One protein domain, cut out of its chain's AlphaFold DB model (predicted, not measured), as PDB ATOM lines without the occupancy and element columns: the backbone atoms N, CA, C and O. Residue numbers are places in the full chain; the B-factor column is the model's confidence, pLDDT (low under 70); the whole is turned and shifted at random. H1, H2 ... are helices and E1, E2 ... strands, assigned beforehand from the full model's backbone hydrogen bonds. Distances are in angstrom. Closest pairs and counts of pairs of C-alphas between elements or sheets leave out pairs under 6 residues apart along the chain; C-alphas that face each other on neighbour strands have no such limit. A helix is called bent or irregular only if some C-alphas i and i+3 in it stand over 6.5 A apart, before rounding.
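Overview. This is residues 2 to 73 and 245 to 299 of the 379 residues of an uncharacterized protein of Dendrothele bispora (strain CBS 962.96) (UniProt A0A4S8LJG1). Two long helices, H1a and H3, overlap side by side for part of their lengths in a long rod; H1b turns across H3, H2a folds back over it, and a small hairpin, E1 and E2, and H4 extend the far end. The 127 printed residues run H1, H2, H3, E1, E2, H4, mostly helix, extended, with a radius of gyration of the C-alphas of 24.9 A and spans of 93 by 28 by 24 A.

Along the chain. H1, residues 2 to 48, and H2, residues 54 to 73, were each assigned as one helix by hydrogen bonds but are bent: C-alphas 38 and 41 are 7.2 A apart, C-alphas 63 and 66 6.8 A. H1a, 2 to 38, begins at (213.615, 150.314, 230.021) and spans 54.6 A; H1b is 41 to 48, H2a 54 to 63, H2b 66 to 73. H3, 245 to 273, spans 42.5 A and is only just irregular, C-alphas 246 and 249 being 6.9 A apart. E1 is 276 to 279, E2 282 to 285; H4, 290 to 299, ends at (170.411, 185.314, 153.486).

Arrangement. Residues 21 to 35 of H1a touch H3 at a shallow tilt of 20 degrees, the same way; the closest C-alphas, Ser 28 and Phe 250, are 5.5 A apart. H2a touches H3, closest C-alphas Arg 63 and Ser 256, 5.9 A. In the antiparallel hairpin E1 and E2, N 284 and O 277 are 2.9 A apart. Every O i to N i+4 pair is within hydrogen-bond range in H2a, H2b and H4, 32 of 33 in H1a, 3 of 4 in H1b, 23 of 25 in H3.

Size, cuts and confidence. Residues 74 to 244 are not printed; C-alphas 73 and 245 are 13.7 A apart across the cut. The pLDDT is under 70 at residues 274 to 279 and 281 to 299.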
ATOM      1  N   GLU A   2     214.226 149.028 230.411       83.12
ATOM      2  CA  GLU A   2     213.615 150.314 230.021       83.12
ATOM      3  C   GLU A   2     214.435 151.174 229.033       83.12
ATOM      4  O   GLU A   2     213.879 151.716 228.085       83.12
ATOM      5  N   ASN A   3     215.770 151.211 229.144       82.38
ATOM      6  CA  ASN A   3     216.595 151.959 228.177       82.38
ATOM      7  C   ASN A   3     216.550 151.382 226.751       82.38
ATOM      8  O   ASN A   3     216.729 152.122 225.792       82.38
ATOM      9  N   ARG A   4     216.279 150.078 226.595       82.94
ATOM     10  CA  ARG A   4     216.242 149.439 225.270       82.94
ATOM     11  C   ARG A   4     214.959 149.783 224.507       82.94
ATOM     12  O   ARG A   4     215.001 149.919 223.294       82.94
ATOM     13  N   SER A   5     213.837 149.969 225.210       84.19
ATOM     14  CA  SER A   5     212.573 150.371 224.576       84.19
ATOM     15  C   SER A   5     212.585 151.815 224.067       84.19
ATOM     16  O   SER A   5     211.900 152.104 223.091       84.19
ATOM     17  N   ILE A   6     213.366 152.706 224.691       89.31
ATOM     18  CA  ILE A   6     213.486 154.112 224.266       89.31
ATOM     19  C   ILE A   6     214.305 154.216 222.967       89.31
ATOM     20  O   ILE A   6     213.915 154.923 222.041       89.31
ATOM     21  N   GLU A   7     215.392 153.450 222.848       89.69
ATOM     22  CA  GLU A   7     216.212 153.432 221.626       89.69
ATOM     23  C   GLU A   7     215.440 152.899 220.404       89.69
ATOM     24  O   GLU A   7     215.603 153.405 219.291       89.69
ATOM     25  N   GLU A   8     214.565 151.907 220.596       90.00
ATOM     26  CA  GLU A   8     213.757 151.343 219.506       90.00
ATOM     27  C   GLU A   8     212.686 152.322 218.992       90.00
ATOM     28  O   GLU A   8     212.470 152.404 217.778       90.00
ATOM     29  N   SER A   9     212.044 153.100 219.875       88.88
ATOM     30  CA  SER A   9     211.051 154.100 219.454       88.88
ATOM     31  C   SER A   9     211.675 155.238 218.648       88.88
ATOM     32  O   SER A   9     211.101 155.669 217.642       88.88
ATOM     33  N   ASP A  10     212.872 155.680 219.038       88.31
ATOM     34  CA  ASP A  10     213.571 156.767 218.355       88.31
ATOM     35  C   ASP A  10     214.004 156.337 216.949       88.31
ATOM     36  O   ASP A  10     213.767 157.059 215.975       88.31
ATOM     37  N   LEU A  11     214.537 155.118 216.806       89.00
ATOM     38  CA  LEU A  11     214.942 154.577 215.508       89.00
ATOM     39  C   LEU A  11     213.759 154.462 214.533       89.00
ATOM     40  O   LEU A  11     213.884 154.815 213.357       89.00
ATOM     41  N   PHE A  12     212.602 153.997 215.012       89.56
ATOM     42  CA  PHE A  12     211.411 153.863 214.173       89.56
ATOM     43  C   PHE A  12     210.896 155.225 213.690       89.56
ATOM     44  O   PHE A  12     210.535 155.374 212.521       89.56
ATOM     45  N   SER A  13     210.912 156.236 214.564       86.44
ATOM     46  CA  SER A  13     210.487 157.594 214.211       86.44
ATOM     47  C   SER A  13     211.367 158.212 213.115       86.44
ATOM     48  O   SER A  13     210.845 158.800 212.164       86.44
ATOM     49  N   HIS A  14     212.683 157.989 213.179       81.38
ATOM     50  CA  HIS A  14     213.630 158.461 212.171       81.38
ATOM     51  C   HIS A  14     213.412 157.796 210.806       81.38
ATOM     52  O   HIS A  14     213.301 158.493 209.796       81.38
ATOM     53  N   LEU A  15     213.268 156.466 210.766       85.75
ATOM     54  CA  LEU A  15     213.011 155.736 209.517       85.75
ATOM     55  C   LEU A  15     211.669 156.123 208.882       85.75
ATOM     56  O   LEU A  15     211.547 156.197 207.657       85.75
ATOM     57  N   TYR A  16     210.650 156.378 209.704       87.69
ATOM     58  CA  TYR A  16     209.350 156.822 209.218       87.69
ATOM     59  C   TYR A  16     209.429 158.211 208.572       87.69
ATOM     60  O   TYR A  16     208.887 158.410 207.482       87.69
ATOM     61  N   GLN A  17     210.149 159.151 209.195       83.50
ATOM     62  CA  GLN A  17     210.344 160.494 208.645       83.50
ATOM     63  C   GLN A  17     211.078 160.464 207.300       83.50
ATOM     64  O   GLN A  17     210.614 161.092 206.350       83.50
ATOM     65  N   GLU A  18     212.163 159.696 207.172       81.19
ATOM     66  CA  GLU A  18     212.912 159.599 205.910       81.19
ATOM     67  C   GLU A  18     212.064 159.030 204.766       81.19
ATOM     68  O   GLU A  18     212.052 159.565 203.653       81.19
ATOM     69  N   ASN A  19     211.299 157.973 205.041       87.81
ATOM     70  CA  ASN A  19     210.410 157.383 204.045       87.81
ATOM     71  C   ASN A  19     209.313 158.362 203.616       87.81
ATOM     72  O   ASN A  19     209.044 158.499 202.422       87.81
ATOM     73  N   LEU A  20     208.714 159.081 204.568       86.44
ATOM     74  CA  LEU A  20     207.669 160.060 204.289       86.44
ATOM     75  C   LEU A  20     208.173 161.192 203.379       86.44
ATOM     76  O   LEU A  20     207.467 161.580 202.448       86.44
ATOM     77  N   VAL A  21     209.410 161.662 203.573       81.50
ATOM     78  CA  VAL A  21     210.043 162.653 202.681       81.50
ATOM     79  C   VAL A  21     210.196 162.116 201.272       81.50
ATOM     80  O   VAL A  21     209.835 162.799 200.313       81.50
ATOM     81  N   ASN A  22     210.695 160.891 201.132       83.19
ATOM     82  CA  ASN A  22     210.900 160.285 199.822       83.19
ATOM     83  C   ASN A  22     209.571 160.117 199.069       83.19
ATOM     84  O   ASN A  22     209.495 160.435 197.881       83.19
ATOM     85  N   TYR A  23     208.503 159.706 199.759       87.56
ATOM     86  CA  TYR A  23     207.166 159.614 199.169       87.56
ATOM     87  C   TYR A  23     206.580 160.987 198.810       87.56
ATOM     88  O   TYR A  23     205.985 161.135 197.740       87.56
ATOM     89  N   LEU A  24     206.770 162.014 199.644       86.31
ATOM     90  CA  LEU A  24     206.328 163.381 199.336       86.31
ATOM     91  C   LEU A  24     207.090 163.977 198.147       86.31
ATOM     92  O   LEU A  24     206.492 164.602 197.271       86.31
ATOM     93  N   LEU A  25     208.398 163.751 198.066       84.00
ATOM     94  CA  LEU A  25     209.217 164.215 196.951       84.00
ATOM     95  C   LEU A  25     208.830 163.509 195.645       84.00
ATOM     96  O   LEU A  25     208.681 164.152 194.606       84.00
ATOM     97  N   LEU A  26     208.605 162.195 195.701       87.50
ATOM     98  CA  LEU A  26     208.175 161.410 194.546       87.50
ATOM     99  C   LEU A  26     206.772 161.813 194.073       87.50
ATOM    100  O   LEU A  26     206.553 162.016 192.876       87.50
ATOM    101  N   SER A  27     205.822 161.959 195.000       91.62
ATOM    102  CA  SER A  27     204.443 162.348 194.681       91.62
ATOM    103  C   SER A  27     204.360 163.775 194.142       91.62
ATOM    104  O   SER A  27     203.705 163.992 193.127       91.62
ATOM    105  N   SER A  28     205.078 164.732 194.737       90.38
ATOM    106  CA  SER A  28     205.139 166.110 194.230       90.38
ATOM    107  C   SER A  28     205.779 166.199 192.846       90.38
ATOM    108  O   SER A  28     205.248 166.884 191.975       90.38
ATOM    109  N   SER A  29     206.857 165.452 192.597       88.81
ATOM    110  CA  SER A  29     207.480 165.385 191.269       88.81
ATOM    111  C   SER A  29     206.520 164.798 190.229       88.81
ATOM    112  O   SER A  29     206.381 165.337 189.132       88.81
ATOM    113  N   THR A  30     205.802 163.730 190.589       91.94
ATOM    114  CA  THR A  30     204.793 163.106 189.717       91.94
ATOM    115  C   THR A  30     203.647 164.071 189.423       91.94
ATOM    116  O   THR A  30     203.233 164.198 188.272       91.94
ATOM    117  N   LEU A  31     203.171 164.795 190.440       93.81
ATOM    118  CA  LEU A  31     202.117 165.796 190.304       93.81
ATOM    119  C   LEU A  31     202.546 166.949 189.386       93.81
ATOM    120  O   LEU A  31     201.769 167.359 188.528       93.81
ATOM    121  N   LEU A  32     203.784 167.433 189.521       92.12
ATOM    122  CA  LEU A  32     204.338 168.488 188.670       92.12
ATOM    123  C   LEU A  32     204.418 168.049 187.200       92.12
ATOM    124  O   LEU A  32     204.013 168.795 186.310       92.12
ATOM    125  N   ILE A  33     204.913 166.833 186.942       91.62
ATOM    126  CA  ILE A  33     204.988 166.268 185.586       91.62
ATOM    127  C   ILE A  33     203.584 166.090 185.007       91.62
ATOM    128  O   ILE A  33     203.338 166.449 183.858       91.62
ATOM    129  N   TYR A  34     202.652 165.565 185.799       95.50
ATOM    130  CA  TYR A  34     201.271 165.371 185.375       95.50
ATOM    131  C   TYR A  34     200.596 166.697 185.002       95.50
ATOM    132  O   TYR A  34     200.011 166.812 183.925       95.50
ATOM    133  N   ASP A  35     200.744 167.723 185.842       95.44
ATOM    134  CA  ASP A  35     200.205 169.057 185.575       95.44
ATOM    135  C   ASP A  35     200.822 169.696 184.321       95.44
ATOM    136  O   ASP A  35     200.136 170.371 183.551       95.44
ATOM    137  N   TYR A  36     202.111 169.449 184.076       93.81
ATOM    138  CA  TYR A  36     202.786 169.885 182.858       93.81
ATOM    139  C   TYR A  36     202.183 169.243 181.605       93.81
ATOM    140  O   TYR A  36     201.849 169.943 180.648       93.81
ATOM    141  N   LEU A  37     201.995 167.920 181.618       95.19
ATOM    142  CA  LEU A  37     201.438 167.179 180.483       95.19
ATOM    143  C   LEU A  37     200.005 167.607 180.153       95.19
ATOM    144  O   LEU A  37     199.655 167.683 178.978       95.19
ATOM    145  N   LEU A  38     199.192 167.922 181.165       95.62
ATOM    146  CA  LEU A  38     197.829 168.411 180.950       95.62
ATOM    147  C   LEU A  38     197.797 169.822 180.353       95.62
ATOM    148  O   LEU A  38     196.986 170.103 179.472       95.62
ATOM    149  N   ASN A  39     198.678 170.710 180.811       94.94
ATOM    150  CA  ASN A  39     198.630 172.121 180.437       94.94
ATOM    151  C   ASN A  39     199.444 172.468 179.186       94.94
ATOM    152  O   ASN A  39     199.247 173.547 178.627       94.94
ATOM    153  N   VAL A  40     200.322 171.580 178.703       94.56
ATOM    154  CA  VAL A  40     201.232 171.882 177.583       94.56
ATOM    155  C   VAL A  40     200.494 172.321 176.316       94.56
ATOM    156  O   VAL A  40     200.939 173.239 175.625       94.56
ATOM    157  N   GLN A  41     199.336 171.721 176.021       96.06
ATOM    158  CA  GLN A  41     198.548 172.083 174.844       96.06
ATOM    159  C   GLN A  41     197.948 173.487 174.990       96.06
ATOM    160  O   GLN A  41     198.084 174.318 174.088       96.06
ATOM    161  N   GLU A  42     197.335 173.779 176.138       95.12
ATOM    162  CA  GLU A  42     196.756 175.098 176.410       95.12
ATOM    163  C   GLU A  42     197.833 176.188 176.454       95.12
ATOM    164  O   GLU A  42     197.640 177.286 175.930       95.12
ATOM    165  N   GLU A  43     198.998 175.885 177.024       95.25
ATOM    166  CA  GLU A  43     200.154 176.774 177.015       95.25
ATOM    167  C   GLU A  43     200.645 177.056 175.603       95.25
ATOM    168  O   GLU A  43     200.946 178.210 175.278       95.25
ATOM    169  N   ASN A  44     200.728 176.027 174.755       95.62
ATOM    170  CA  ASN A  44     201.149 176.183 173.366       95.62
ATOM    171  C   ASN A  44     200.248 177.185 172.636       95.62
ATOM    172  O   ASN A  44     200.712 178.140 172.005       95.62
ATOM    173  N   GLU A  45     198.940 177.038 172.825       95.44
ATOM    174  CA  GLU A  45     197.947 177.891 172.191       95.44
ATOM    175  C   GLU A  45     197.862 179.302 172.787       95.44
ATOM    176  O   GLU A  45     197.628 180.251 172.035       95.44
ATOM    177  N   LEU A  46     198.008 179.473 174.107       93.25
ATOM    178  CA  LEU A  46     197.759 180.748 174.803       93.25
ATOM    179  C   LEU A  46     199.023 181.558 175.112       93.25
ATOM    180  O   LEU A  46     198.959 182.781 175.274       93.25
ATOM    181  N   ILE A  47     200.164 180.895 175.264       93.38
ATOM    182  CA  ILE A  47     201.411 181.507 175.731       93.38
ATOM    183  C   ILE A  47     202.460 181.468 174.636       93.38
ATOM    184  O   ILE A  47     203.065 182.505 174.345       93.38
ATOM    185  N   TRP A  48     202.670 180.315 174.003       94.38
ATOM    186  CA  TRP A  48     203.723 180.166 173.003       94.38
ATOM    187  C   TRP A  48     203.396 180.887 171.696       94.38
ATOM    188  O   TRP A  48     204.273 181.572 171.172       94.38
ATOM    189  N   SER A  49     202.132 180.865 171.264       92.88
ATOM    190  CA  SER A  49     201.655 181.589 170.075       92.88
ATOM    191  C   SER A  49     201.700 183.123 170.195       92.88
ATOM    192  O   SER A  49     201.665 183.826 169.183       92.88
ATOM    193  N   SER A  50     201.768 183.670 171.415       89.06
ATOM    194  CA  SER A  50     201.737 185.117 171.638       89.06
ATOM    195  C   SER A  50     203.134 185.748 171.581       89.06
ATOM    196  O   SER A  50     204.151 185.114 171.897       89.06
ATOM    197  N   LYS A  51     203.184 187.028 171.176       92.56
ATOM    198  CA  LYS A  51     204.418 187.828 171.140       92.56
ATOM    199  C   LYS A  51     205.104 187.805 172.510       92.56
ATOM    200  O   LYS A  51     204.445 187.851 173.550       92.56
ATOM    201  N   TRP A  52     206.434 187.753 172.509       92.00
ATOM    202  CA  TRP A  52     207.218 187.766 173.740       92.00
ATOM    203  C   TRP A  52     206.986 189.063 174.519       92.00
ATOM    204  O   TRP A  52     207.186 190.160 174.009       92.00
ATOM    205  N   THR A  53     206.533 188.918 175.761       90.25
ATOM    206  CA  THR A  53     206.330 190.008 176.719       90.25
ATOM    207  C   THR A  53     207.036 189.660 178.021       90.25
ATOM    208  O   THR A  53     207.250 188.481 178.312       90.25
ATOM    209  N   TRP A  54     207.356 190.664 178.840       85.69
ATOM    210  CA  TRP A  54     207.969 190.441 180.156       85.69
ATOM    211  C   TRP A  54     207.147 189.482 181.035       85.69
ATOM    212  O   TRP A  54     207.691 188.582 181.665       85.69
ATOM    213  N   MET A  55     205.815 189.571 180.970       79.69
ATOM    214  CA  MET A  55     204.917 188.649 181.676       79.69
ATOM    215  C   MET A  55     205.054 187.188 181.225       79.69
ATOM    216  O   MET A  55     204.860 186.278 182.025       79.69
ATOM    217  N   LYS A  56     205.385 186.931 179.951       87.19
ATOM    218  CA  LYS A  56     205.665 185.569 179.463       87.19
ATOM    219  C   LYS A  56     206.975 185.037 180.044       87.19
ATOM    220  O   LYS A  56     207.031 183.871 180.410       87.19
ATOM    221  N   PHE A  57     207.994 185.887 180.162       88.56
ATOM    222  CA  PHE A  57     209.267 185.511 180.773       88.56
ATOM    223  C   PHE A  57     209.102 185.142 182.254       88.56
ATOM    224  O   PHE A  57     209.516 184.057 182.652       88.56
ATOM    225  N   LEU A  58     208.406 185.979 183.036       83.25
ATOM    226  CA  LEU A  58     208.098 185.687 184.442       83.25
ATOM    227  C   LEU A  58     207.297 184.391 184.606       83.25
ATOM    228  O   LEU A  58     207.615 183.580 185.470       83.25
ATOM    229  N   TYR A  59     206.309 184.163 183.734       89.25
ATOM    230  CA  TYR A  59     205.547 182.916 183.722       89.25
ATOM    231  C   TYR A  59     206.443 181.690 183.492       89.25
ATOM    232  O   TYR A  59     206.330 180.705 184.218       89.25
ATOM    233  N   ILE A  60     207.350 181.748 182.509       90.06
ATOM    234  CA  ILE A  60     208.268 180.640 182.210       90.06
ATOM    235  C   ILE A  60     209.211 180.396 183.394       90.06
ATOM    236  O   ILE A  60     209.392 179.258 183.809       90.06
ATOM    237  N   ILE A  61     209.767 181.443 183.997       84.62
ATOM    238  CA  ILE A  61     210.603 181.309 185.197       84.62
ATOM    239  C   ILE A  61     209.824 180.627 186.325       84.62
ATOM    240  O   ILE A  61     210.249 179.592 186.832       84.62
ATOM    241  N   GLN A  62     208.654 181.152 186.684       86.12
ATOM    242  CA  GLN A  62     207.872 180.643 187.810       86.12
ATOM    243  C   GLN A  62     207.388 179.201 187.599       86.12
ATOM    244  O   GLN A  62     207.300 178.426 188.555       86.12
ATOM    245  N   ARG A  63     207.078 178.833 186.351       90.94
ATOM    246  CA  ARG A  63     206.573 177.501 186.019       90.94
ATOM    247  C   ARG A  63     207.678 176.455 185.868       90.94
ATOM    248  O   ARG A  63     207.497 175.323 186.301       90.94
ATOM    249  N   TYR A  64     208.811 176.813 185.265       90.00
ATOM    250  CA  TYR A  64     209.858 175.846 184.920       90.00
ATOM    251  C   TYR A  64     210.989 175.769 185.957       90.00
ATOM    252  O   TYR A  64     211.687 174.757 185.986       90.00
ATOM    253  N   ILE A  65     211.151 176.758 186.853       86.88
ATOM    254  CA  ILE A  65     212.139 176.682 187.948       86.88
ATOM    255  C   ILE A  65     211.933 175.447 188.838       86.88
ATOM    256  O   ILE A  65     212.898 174.709 189.007       86.88
ATOM    257  N   PRO A  66     210.722 175.140 189.351       86.75
ATOM    258  CA  PRO A  66     210.529 173.958 190.197       86.75
ATOM    259  C   PRO A  66     210.878 172.644 189.481       86.75
ATOM    260  O   PRO A  66     211.318 171.676 190.101       86.75
ATOM    261  N   LEU A  67     210.715 172.608 188.156       85.06
ATOM    262  CA  LEU A  67     211.103 171.465 187.335       85.06
ATOM    263  C   LEU A  67     212.632 171.371 187.210       85.06
ATOM    264  O   LEU A  67     213.195 170.288 187.329       85.06
ATOM    265  N   GLY A  68     213.316 172.505 187.053       84.50
ATOM    266  CA  GLY A  68     214.775 172.575 187.141       84.50
ATOM    267  C   GLY A  68     215.295 172.100 188.500       84.50
ATOM    268  O   GLY A  68     216.165 171.233 188.548       84.50
ATOM    269  N   ASP A  69     214.709 172.591 189.592       80.81
ATOM    270  CA  ASP A  69     215.077 172.216 190.961       80.81
ATOM    271  C   ASP A  69     214.927 170.705 191.189       80.81
ATOM    272  O   ASP A  69     215.842 170.059 191.700       80.81
ATOM    273  N   THR A  70     213.805 170.114 190.765       81.31
ATOM    274  CA  THR A  70     213.564 168.665 190.906       81.31
ATOM    275  C   THR A  70     214.534 167.827 190.073       81.31
ATOM    276  O   THR A  70     215.055 166.835 190.579       81.31
ATOM    277  N   VAL A  71     214.846 168.233 188.836       83.19
ATOM    278  CA  VAL A  71     215.835 167.544 187.988       83.19
ATOM    279  C   VAL A  71     217.237 167.638 188.587       83.19
ATOM    280  O   VAL A  71     217.949 166.635 188.621       83.19
ATOM    281  N   ILE A  72     217.633 168.809 189.090       81.94
ATOM    282  CA  ILE A  72     218.938 169.013 189.733       81.94
ATOM    283  C   ILE A  72     219.044 168.151 190.993       81.94
ATOM    284  O   ILE A  72     220.031 167.433 191.155       81.94
ATOM    285  N   LEU A  73     218.021 168.156 191.853       77.62
ATOM    286  CA  LEU A  73     217.986 167.324 193.058       77.62
ATOM    287  C   LEU A  73     218.054 165.833 192.717       77.62
ATOM    288  O   LEU A  73     218.865 165.106 193.289       77.62
ATOM    289  N   PHE A 245     211.568 172.010 205.932       71.38
ATOM    290  CA  PHE A 245     212.434 171.528 204.853       71.38
ATOM    291  C   PHE A 245     211.779 170.388 204.059       71.38
ATOM    292  O   PHE A 245     211.904 170.338 202.838       71.38
ATOM    293  N   MET A 246     211.027 169.521 204.742       75.81
ATOM    294  CA  MET A 246     210.327 168.390 204.126       75.81
ATOM    295  C   MET A 246     209.127 168.828 203.274       75.81
ATOM    296  O   MET A 246     208.913 168.297 202.187       75.81
ATOM    297  N   ILE A 247     208.350 169.806 203.744       82.25
ATOM    298  CA  ILE A 247     207.094 170.212 203.099       82.25
ATOM    299  C   ILE A 247     207.273 171.370 202.109       82.25
ATOM    300  O   ILE A 247     206.504 171.485 201.153       82.25
ATOM    301  N   MET A 248     208.304 172.205 202.266       81.38
ATOM    302  CA  MET A 248     208.570 173.328 201.356       81.38
ATOM    303  C   MET A 248     208.598 172.940 199.867       81.38
ATOM    304  O   MET A 248     207.957 173.645 199.085       81.38
ATOM    305  N   PRO A 249     209.273 171.853 199.435       80.94
ATOM    306  CA  PRO A 249     209.264 171.441 198.030       80.94
ATOM    307  C   PRO A 249     207.851 171.146 197.521       80.94
ATOM    308  O   PRO A 249     207.469 171.609 196.446       80.94
ATOM    309  N   PHE A 250     207.048 170.448 198.329       84.88
ATOM    310  CA  PHE A 250     205.660 170.134 198.004       84.88
ATOM    311  C   PHE A 250     204.814 171.409 197.878       84.88
ATOM    312  O   PHE A 250     204.145 171.606 196.866       84.88
ATOM    313  N   ILE A 251     204.898 172.319 198.857       85.12
ATOM    314  CA  ILE A 251     204.162 173.595 198.832       85.12
ATOM    315  C   ILE A 251     204.558 174.438 197.620       85.12
ATOM    316  O   ILE A 251     203.685 175.001 196.964       85.12
ATOM    317  N   ARG A 252     205.851 174.512 197.286       84.88
ATOM    318  CA  ARG A 252     206.334 175.250 196.109       84.88
ATOM    319  C   ARG A 252     205.758 174.689 194.811       84.88
ATOM    320  O   ARG A 252     205.345 175.466 193.952       84.88
ATOM    321  N   ILE A 253     205.692 173.364 194.686       89.38
ATOM    322  CA  ILE A 253     205.099 172.694 193.523       89.38
ATOM    323  C   ILE A 253     203.604 173.006 193.434       89.38
ATOM    324  O   ILE A 253     203.150 173.482 192.397       89.38
ATOM    325  N   VAL A 254     202.855 172.836 194.526       88.31
ATOM    326  CA  VAL A 254     201.418 173.154 194.565       88.31
ATOM    327  C   VAL A 254     201.169 174.629 194.244       88.31
ATOM    328  O   VAL A 254     200.289 174.952 193.450       88.31
ATOM    329  N   HIS A 255     201.972 175.534 194.799       86.81
ATOM    330  CA  HIS A 255     201.869 176.964 194.531       86.81
ATOM    331  C   HIS A 255     202.144 177.304 193.059       86.81
ATOM    332  O   HIS A 255     201.416 178.107 192.469       86.81
ATOM    333  N   SER A 256     203.156 176.679 192.450       88.75
ATOM    334  CA  SER A 256     203.463 176.845 191.026       88.75
ATOM    335  C   SER A 256     202.312 176.342 190.148       88.75
ATOM    336  O   SER A 256     201.855 177.073 189.267       88.75
ATOM    337  N   ILE A 257     201.758 175.163 190.459       92.56
ATOM    338  CA  ILE A 257     200.589 174.594 189.774       92.56
ATOM    339  C   ILE A 257     199.404 175.563 189.862       92.56
ATOM    340  O   ILE A 257     198.919 176.029 188.832       92.56
ATOM    341  N   ILE A 258     198.985 175.958 191.067       90.50
ATOM    342  CA  ILE A 258     197.825 176.843 191.261       90.50
ATOM    343  C   ILE A 258     198.014 178.173 190.524       90.50
ATOM    344  O   ILE A 258     197.119 178.621 189.804       90.50
ATOM    345  N   THR A 259     199.189 178.792 190.653       88.31
ATOM    346  CA  THR A 259     199.466 180.075 189.998       88.31
ATOM    347  C   THR A 259     199.420 179.940 188.478       88.31
ATOM    348  O   THR A 259     198.853 180.792 187.789       88.31
ATOM    349  N   SER A 260     199.949 178.840 187.941       91.62
ATOM    350  CA  SER A 260     199.928 178.577 186.506       91.62
ATOM    351  C   SER A 260     198.502 178.412 185.958       91.62
ATOM    352  O   SER A 260     198.178 179.004 184.925       91.62
ATOM    353  N   HIS A 261     197.627 177.711 186.688       93.25
ATOM    354  CA  HIS A 261     196.212 177.529 186.345       93.25
ATOM    355  C   HIS A 261     195.446 178.848 186.362       93.25
ATOM    356  O   HIS A 261     194.702 179.143 185.426       93.25
ATOM    357  N   ILE A 262     195.669 179.682 187.381       88.31
ATOM    358  CA  ILE A 262     195.050 181.010 187.471       88.31
ATOM    359  C   ILE A 262     195.445 181.859 186.255       88.31
ATOM    360  O   ILE A 262     194.580 182.449 185.602       88.31
ATOM    361  N   ILE A 263     196.732 181.887 185.898       89.31
ATOM    362  CA  ILE A 263     197.222 182.670 184.755       89.31
ATOM    363  C   ILE A 263     196.644 182.150 183.433       89.31
ATOM    364  O   ILE A 263     196.207 182.952 182.598       89.31
ATOM    365  N   LEU A 264     196.610 180.829 183.232       92.12
ATOM    366  CA  LEU A 264     196.023 180.213 182.038       92.12
ATOM    367  C   LEU A 264     194.530 180.526 181.930       92.12
ATOM    368  O   LEU A 264     194.061 180.925 180.861       92.12
ATOM    369  N   HIS A 265     193.798 180.449 183.040       90.94
ATOM    370  CA  HIS A 265     192.378 180.768 183.083       90.94
ATOM    371  C   HIS A 265     192.107 182.245 182.759       90.94
ATOM    372  O   HIS A 265     191.253 182.542 181.921       90.94
ATOM    373  N   ILE A 266     192.883 183.177 183.329       86.94
ATOM    374  CA  ILE A 266     192.788 184.611 183.010       86.94
ATOM    375  C   ILE A 266     193.059 184.849 181.519       86.94
ATOM    376  O   ILE A 266     192.316 185.582 180.866       86.94
ATOM    377  N   ARG A 267     194.086 184.212 180.940       89.50
ATOM    378  CA  ARG A 267     194.401 184.344 179.505       89.50
ATOM    379  C   ARG A 267     193.307 183.769 178.615       89.50
ATOM    380  O   ARG A 267     192.932 184.396 177.623       89.50
ATOM    381  N   ARG A 268     192.764 182.609 178.977       91.31
ATOM    382  CA  ARG A 268     191.634 181.982 178.285       91.31
ATOM    383  C   ARG A 268     190.413 182.900 178.300       91.31
ATOM    384  O   ARG A 268     189.798 183.102 177.254       91.31
ATOM    385  N   GLN A 269     190.092 183.502 179.446       88.75
ATOM    386  CA  GLN A 269     188.995 184.464 179.553       88.75
ATOM    387  C   GLN A 269     189.260 185.742 178.754       88.75
ATOM    388  O   GLN A 269     188.378 186.174 178.020       88.75
ATOM    389  N   ALA A 270     190.473 186.296 178.813       84.94
ATOM    390  CA  ALA A 270     190.845 187.481 178.042       84.94
ATOM    391  C   ALA A 270     190.740 187.244 176.525       84.94
ATOM    392  O   ALA A 270     190.301 188.122 175.782       84.94
ATOM    393  N   ARG A 271     191.080 186.038 176.050       85.50
ATOM    394  CA  ARG A 271     190.912 185.657 174.640       85.50
ATOM    395  C   ARG A 271     189.438 185.540 174.253       85.50
ATOM    396  O   ARG A 271     189.078 185.984 173.170       85.50
ATOM    397  N   LYS A 272     188.587 185.006 175.139       84.88
ATOM    398  CA  LYS A 272     187.130 184.954 174.930       84.88
ATOM    399  C   LYS A 272     186.505 186.350 174.946       84.88
ATOM    400  O   LYS A 272     185.734 186.661 174.051       84.88
ATOM    401  N   SER A 273     186.867 187.221 175.889       76.00
ATOM    402  CA  SER A 273     186.376 188.608 175.916       76.00
ATOM    403  C   SER A 273     186.854 189.405 174.713       76.00
ATOM    404  O   SER A 273     186.156 190.297 174.255       76.00
ATOM    405  N   ASN A 274     188.013 189.050 174.157       65.94
ATOM    406  CA  ASN A 274     188.498 189.637 172.919       65.94
ATOM    407  C   ASN A 274     187.665 189.258 171.678       65.94
ATOM    408  O   ASN A 274     187.900 189.775 170.590       65.94
ATOM    409  N   VAL A 275     186.701 188.351 171.816       67.69
ATOM    410  CA  VAL A 275     185.700 188.088 170.781       67.69
ATOM    411  C   VAL A 275     184.485 189.002 170.957       67.69
ATOM    412  O   VAL A 275     183.816 189.288 169.970       67.69
ATOM    413  N   PHE A 276     184.239 189.508 172.171       59.81
ATOM    414  CA  PHE A 276     183.068 190.301 172.543       59.81
ATOM    415  C   PHE A 276     183.490 191.683 173.057       59.81
ATOM    416  O   PHE A 276     183.666 191.883 174.263       59.81
ATOM    417  N   TYR A 277     183.630 192.656 172.161       58.56
ATOM    418  CA  TYR A 277     183.819 194.047 172.575       58.56
ATOM    419  C   TYR A 277     182.530 194.833 172.358       58.56
ATOM    420  O   TYR A 277     181.859 194.683 171.338       58.56
ATOM    421  N   LEU A 278     182.195 195.673 173.334       50.09
ATOM    422  CA  LEU A 278     181.194 196.719 173.178       50.09
ATOM    423  C   LEU A 278     181.853 197.882 172.439       50.09
ATOM    424  O   LEU A 278     182.714 198.556 173.002       50.09
ATOM    425  N   GLU A 279     181.476 198.066 171.180       62.84
ATOM    426  CA  GLU A 279     181.825 199.238 170.378       62.84
ATOM    427  C   GLU A 279     180.539 200.075 170.302       62.84
ATOM    428  O   GLU A 279     179.502 199.565 169.885       62.84
ATOM    429  N   ASP A 280     180.573 201.303 170.823       71.56
ATOM    430  CA  ASP A 280     179.443 202.253 170.826       71.56
ATOM    431  C   ASP A 280     178.162 201.795 171.554       71.56
ATOM    432  O   ASP A 280     177.056 202.213 171.228       71.56
ATOM    433  N   GLY A 281     178.289 200.934 172.570       66.94
ATOM    434  CA  GLY A 281     177.135 200.413 173.320       66.94
ATOM    435  C   GLY A 281     176.452 199.205 172.668       66.94
ATOM    436  O   GLY A 281     175.562 198.614 173.277       66.94
ATOM    437  N   GLU A 282     176.929 198.756 171.503       59.41
ATOM    438  CA  GLU A 282     176.496 197.511 170.870       59.41
ATOM    439  C   GLU A 282     177.532 196.395 171.043       59.41
ATOM    440  O   GLU A 282     178.738 196.576 170.860       59.41
ATOM    441  N   MET A 283     177.065 195.200 171.406       54.44
ATOM    442  CA  MET A 283     177.919 194.025 171.577       54.44
ATOM    443  C   MET A 283     178.319 193.482 170.196       54.44
ATOM    444  O   MET A 283     177.489 192.905 169.494       54.44
ATOM    445  N   ARG A 284     179.584 193.650 169.794       58.84
ATOM    446  CA  ARG A 284     180.115 193.076 168.549       58.84
ATOM    447  C   ARG A 284     180.813 191.753 168.822       58.84
ATOM    448  O   ARG A 284     181.654 191.664 169.716       58.84
ATOM    449  N   VAL A 285     180.484 190.739 168.023       63.81
ATOM    450  CA  VAL A 285     181.113 189.412 168.053       63.81
ATOM    451  C   VAL A 285     182.040 189.300 166.845       63.81
ATOM    452  O   VAL A 285     181.586 189.367 165.708       63.81
ATOM    453  N   GLY A 286     183.349 189.167 167.069       60.50
ATOM    454  CA  GLY A 286     184.304 188.865 165.992       60.50
ATOM    455  C   GLY A 286     184.483 189.958 164.928       60.50
ATOM    456  O   GLY A 286     184.806 189.646 163.786       60.50
ATOM    457  N   GLY A 287     184.272 191.233 165.269       57.84
ATOM    458  CA  GLY A 287     184.450 192.350 164.330       57.84
ATOM    459  C   GLY A 287     183.336 192.502 163.284       57.84
ATOM    460  O   GLY A 287     183.382 193.439 162.490       57.84
ATOM    461  N   MET A 288     182.311 191.646 163.301       52.00
ATOM    462  CA  MET A 288     181.106 191.839 162.495       52.00
ATOM    463  C   MET A 288     180.102 192.727 163.230       52.00
ATOM    464  O   MET A 288     179.861 192.577 164.430       52.00
ATOM    465  N   ARG A 289     179.488 193.662 162.492       56.75
ATOM    466  CA  ARG A 289     178.340 194.426 162.994       56.75
ATOM    467  C   ARG A 289     177.177 193.454 163.243       56.75
ATOM    468  O   ARG A 289     176.951 192.599 162.385       56.75
ATOM    469  N   PRO A 290     176.393 193.606 164.326       59.53
ATOM    470  CA  PRO A 290     175.256 192.727 164.622       59.53
ATOM    471  C   PRO A 290     174.283 192.595 163.441       59.53
ATOM    472  O   PRO A 290     173.786 191.510 163.154       59.53
ATOM    473  N   HIS A 291     174.093 193.682 162.688       61.03
ATOM    474  CA  HIS A 291     173.265 193.697 161.484       61.03
ATOM    475  C   HIS A 291     173.844 192.899 160.303       61.03
ATOM    476  O   HIS A 291     173.077 192.312 159.550       61.03
ATOM    477  N   ALA A 292     175.170 192.825 160.145       64.19
ATOM    478  CA  ALA A 292     175.795 192.014 159.095       64.19
ATOM    479  C   ALA A 292     175.709 190.515 159.422       64.19
ATOM    480  O   ALA A 292     175.402 189.716 158.547       64.19
ATOM    481  N   PHE A 293     175.882 190.153 160.697       62.38
ATOM    482  CA  PHE A 293     175.707 188.777 161.165       62.38
ATOM    483  C   PHE A 293     174.255 188.301 161.017       62.38
ATOM    484  O   PHE A 293     174.011 187.179 160.582       62.38
ATOM    485  N   LEU A 294     173.281 189.165 161.337       64.31
ATOM    486  CA  LEU A 294     171.864 188.876 161.113       64.31
ATOM    487  C   LEU A 294     171.529 188.776 159.623       64.31
ATOM    488  O   LEU A 294     170.800 187.864 159.254       64.31
ATOM    489  N   ASN A 295     172.081 189.636 158.762       66.25
ATOM    490  CA  ASN A 295     171.838 189.551 157.320       66.25
ATOM    491  C   ASN A 295     172.475 188.305 156.688       66.25
ATOM    492  O   ASN A 295     171.825 187.670 155.871       66.25
ATOM    493  N   GLU A 296     173.661 187.870 157.121       63.53
ATOM    494  CA  GLU A 296     174.270 186.604 156.675       63.53
ATOM    495  C   GLU A 296     173.475 185.375 157.178       63.53
ATOM    496  O   GLU A 296     173.309 184.373 156.474       63.53
ATOM    497  N   PHE A 297     172.880 185.462 158.374       59.16
ATOM    498  CA  PHE A 297     171.947 184.451 158.890       59.16
ATOM    499  C   PHE A 297     170.582 184.450 158.184       59.16
ATOM    500  O   PHE A 297     169.943 183.403 158.089       59.16
ATOM    501  N   VAL A 298     170.123 185.607 157.706       65.44
ATOM    502  CA  VAL A 298     168.846 185.763 156.997       65.44
ATOM    503  C   VAL A 298     168.990 185.395 155.516       65.44
ATOM    504  O   VAL A 298     168.113 184.722 154.979       65.44
ATOM    505  N   GLU A 299     170.110 185.722 154.868       58.97
ATOM    506  CA  GLU A 299     170.411 185.314 153.486       58.97
ATOM    507  C   GLU A 299     170.771 183.826 153.369       58.97
ATOM    508  O   GLU A 299     170.484 183.204 152.349       58.97
TER     509      GLU A 299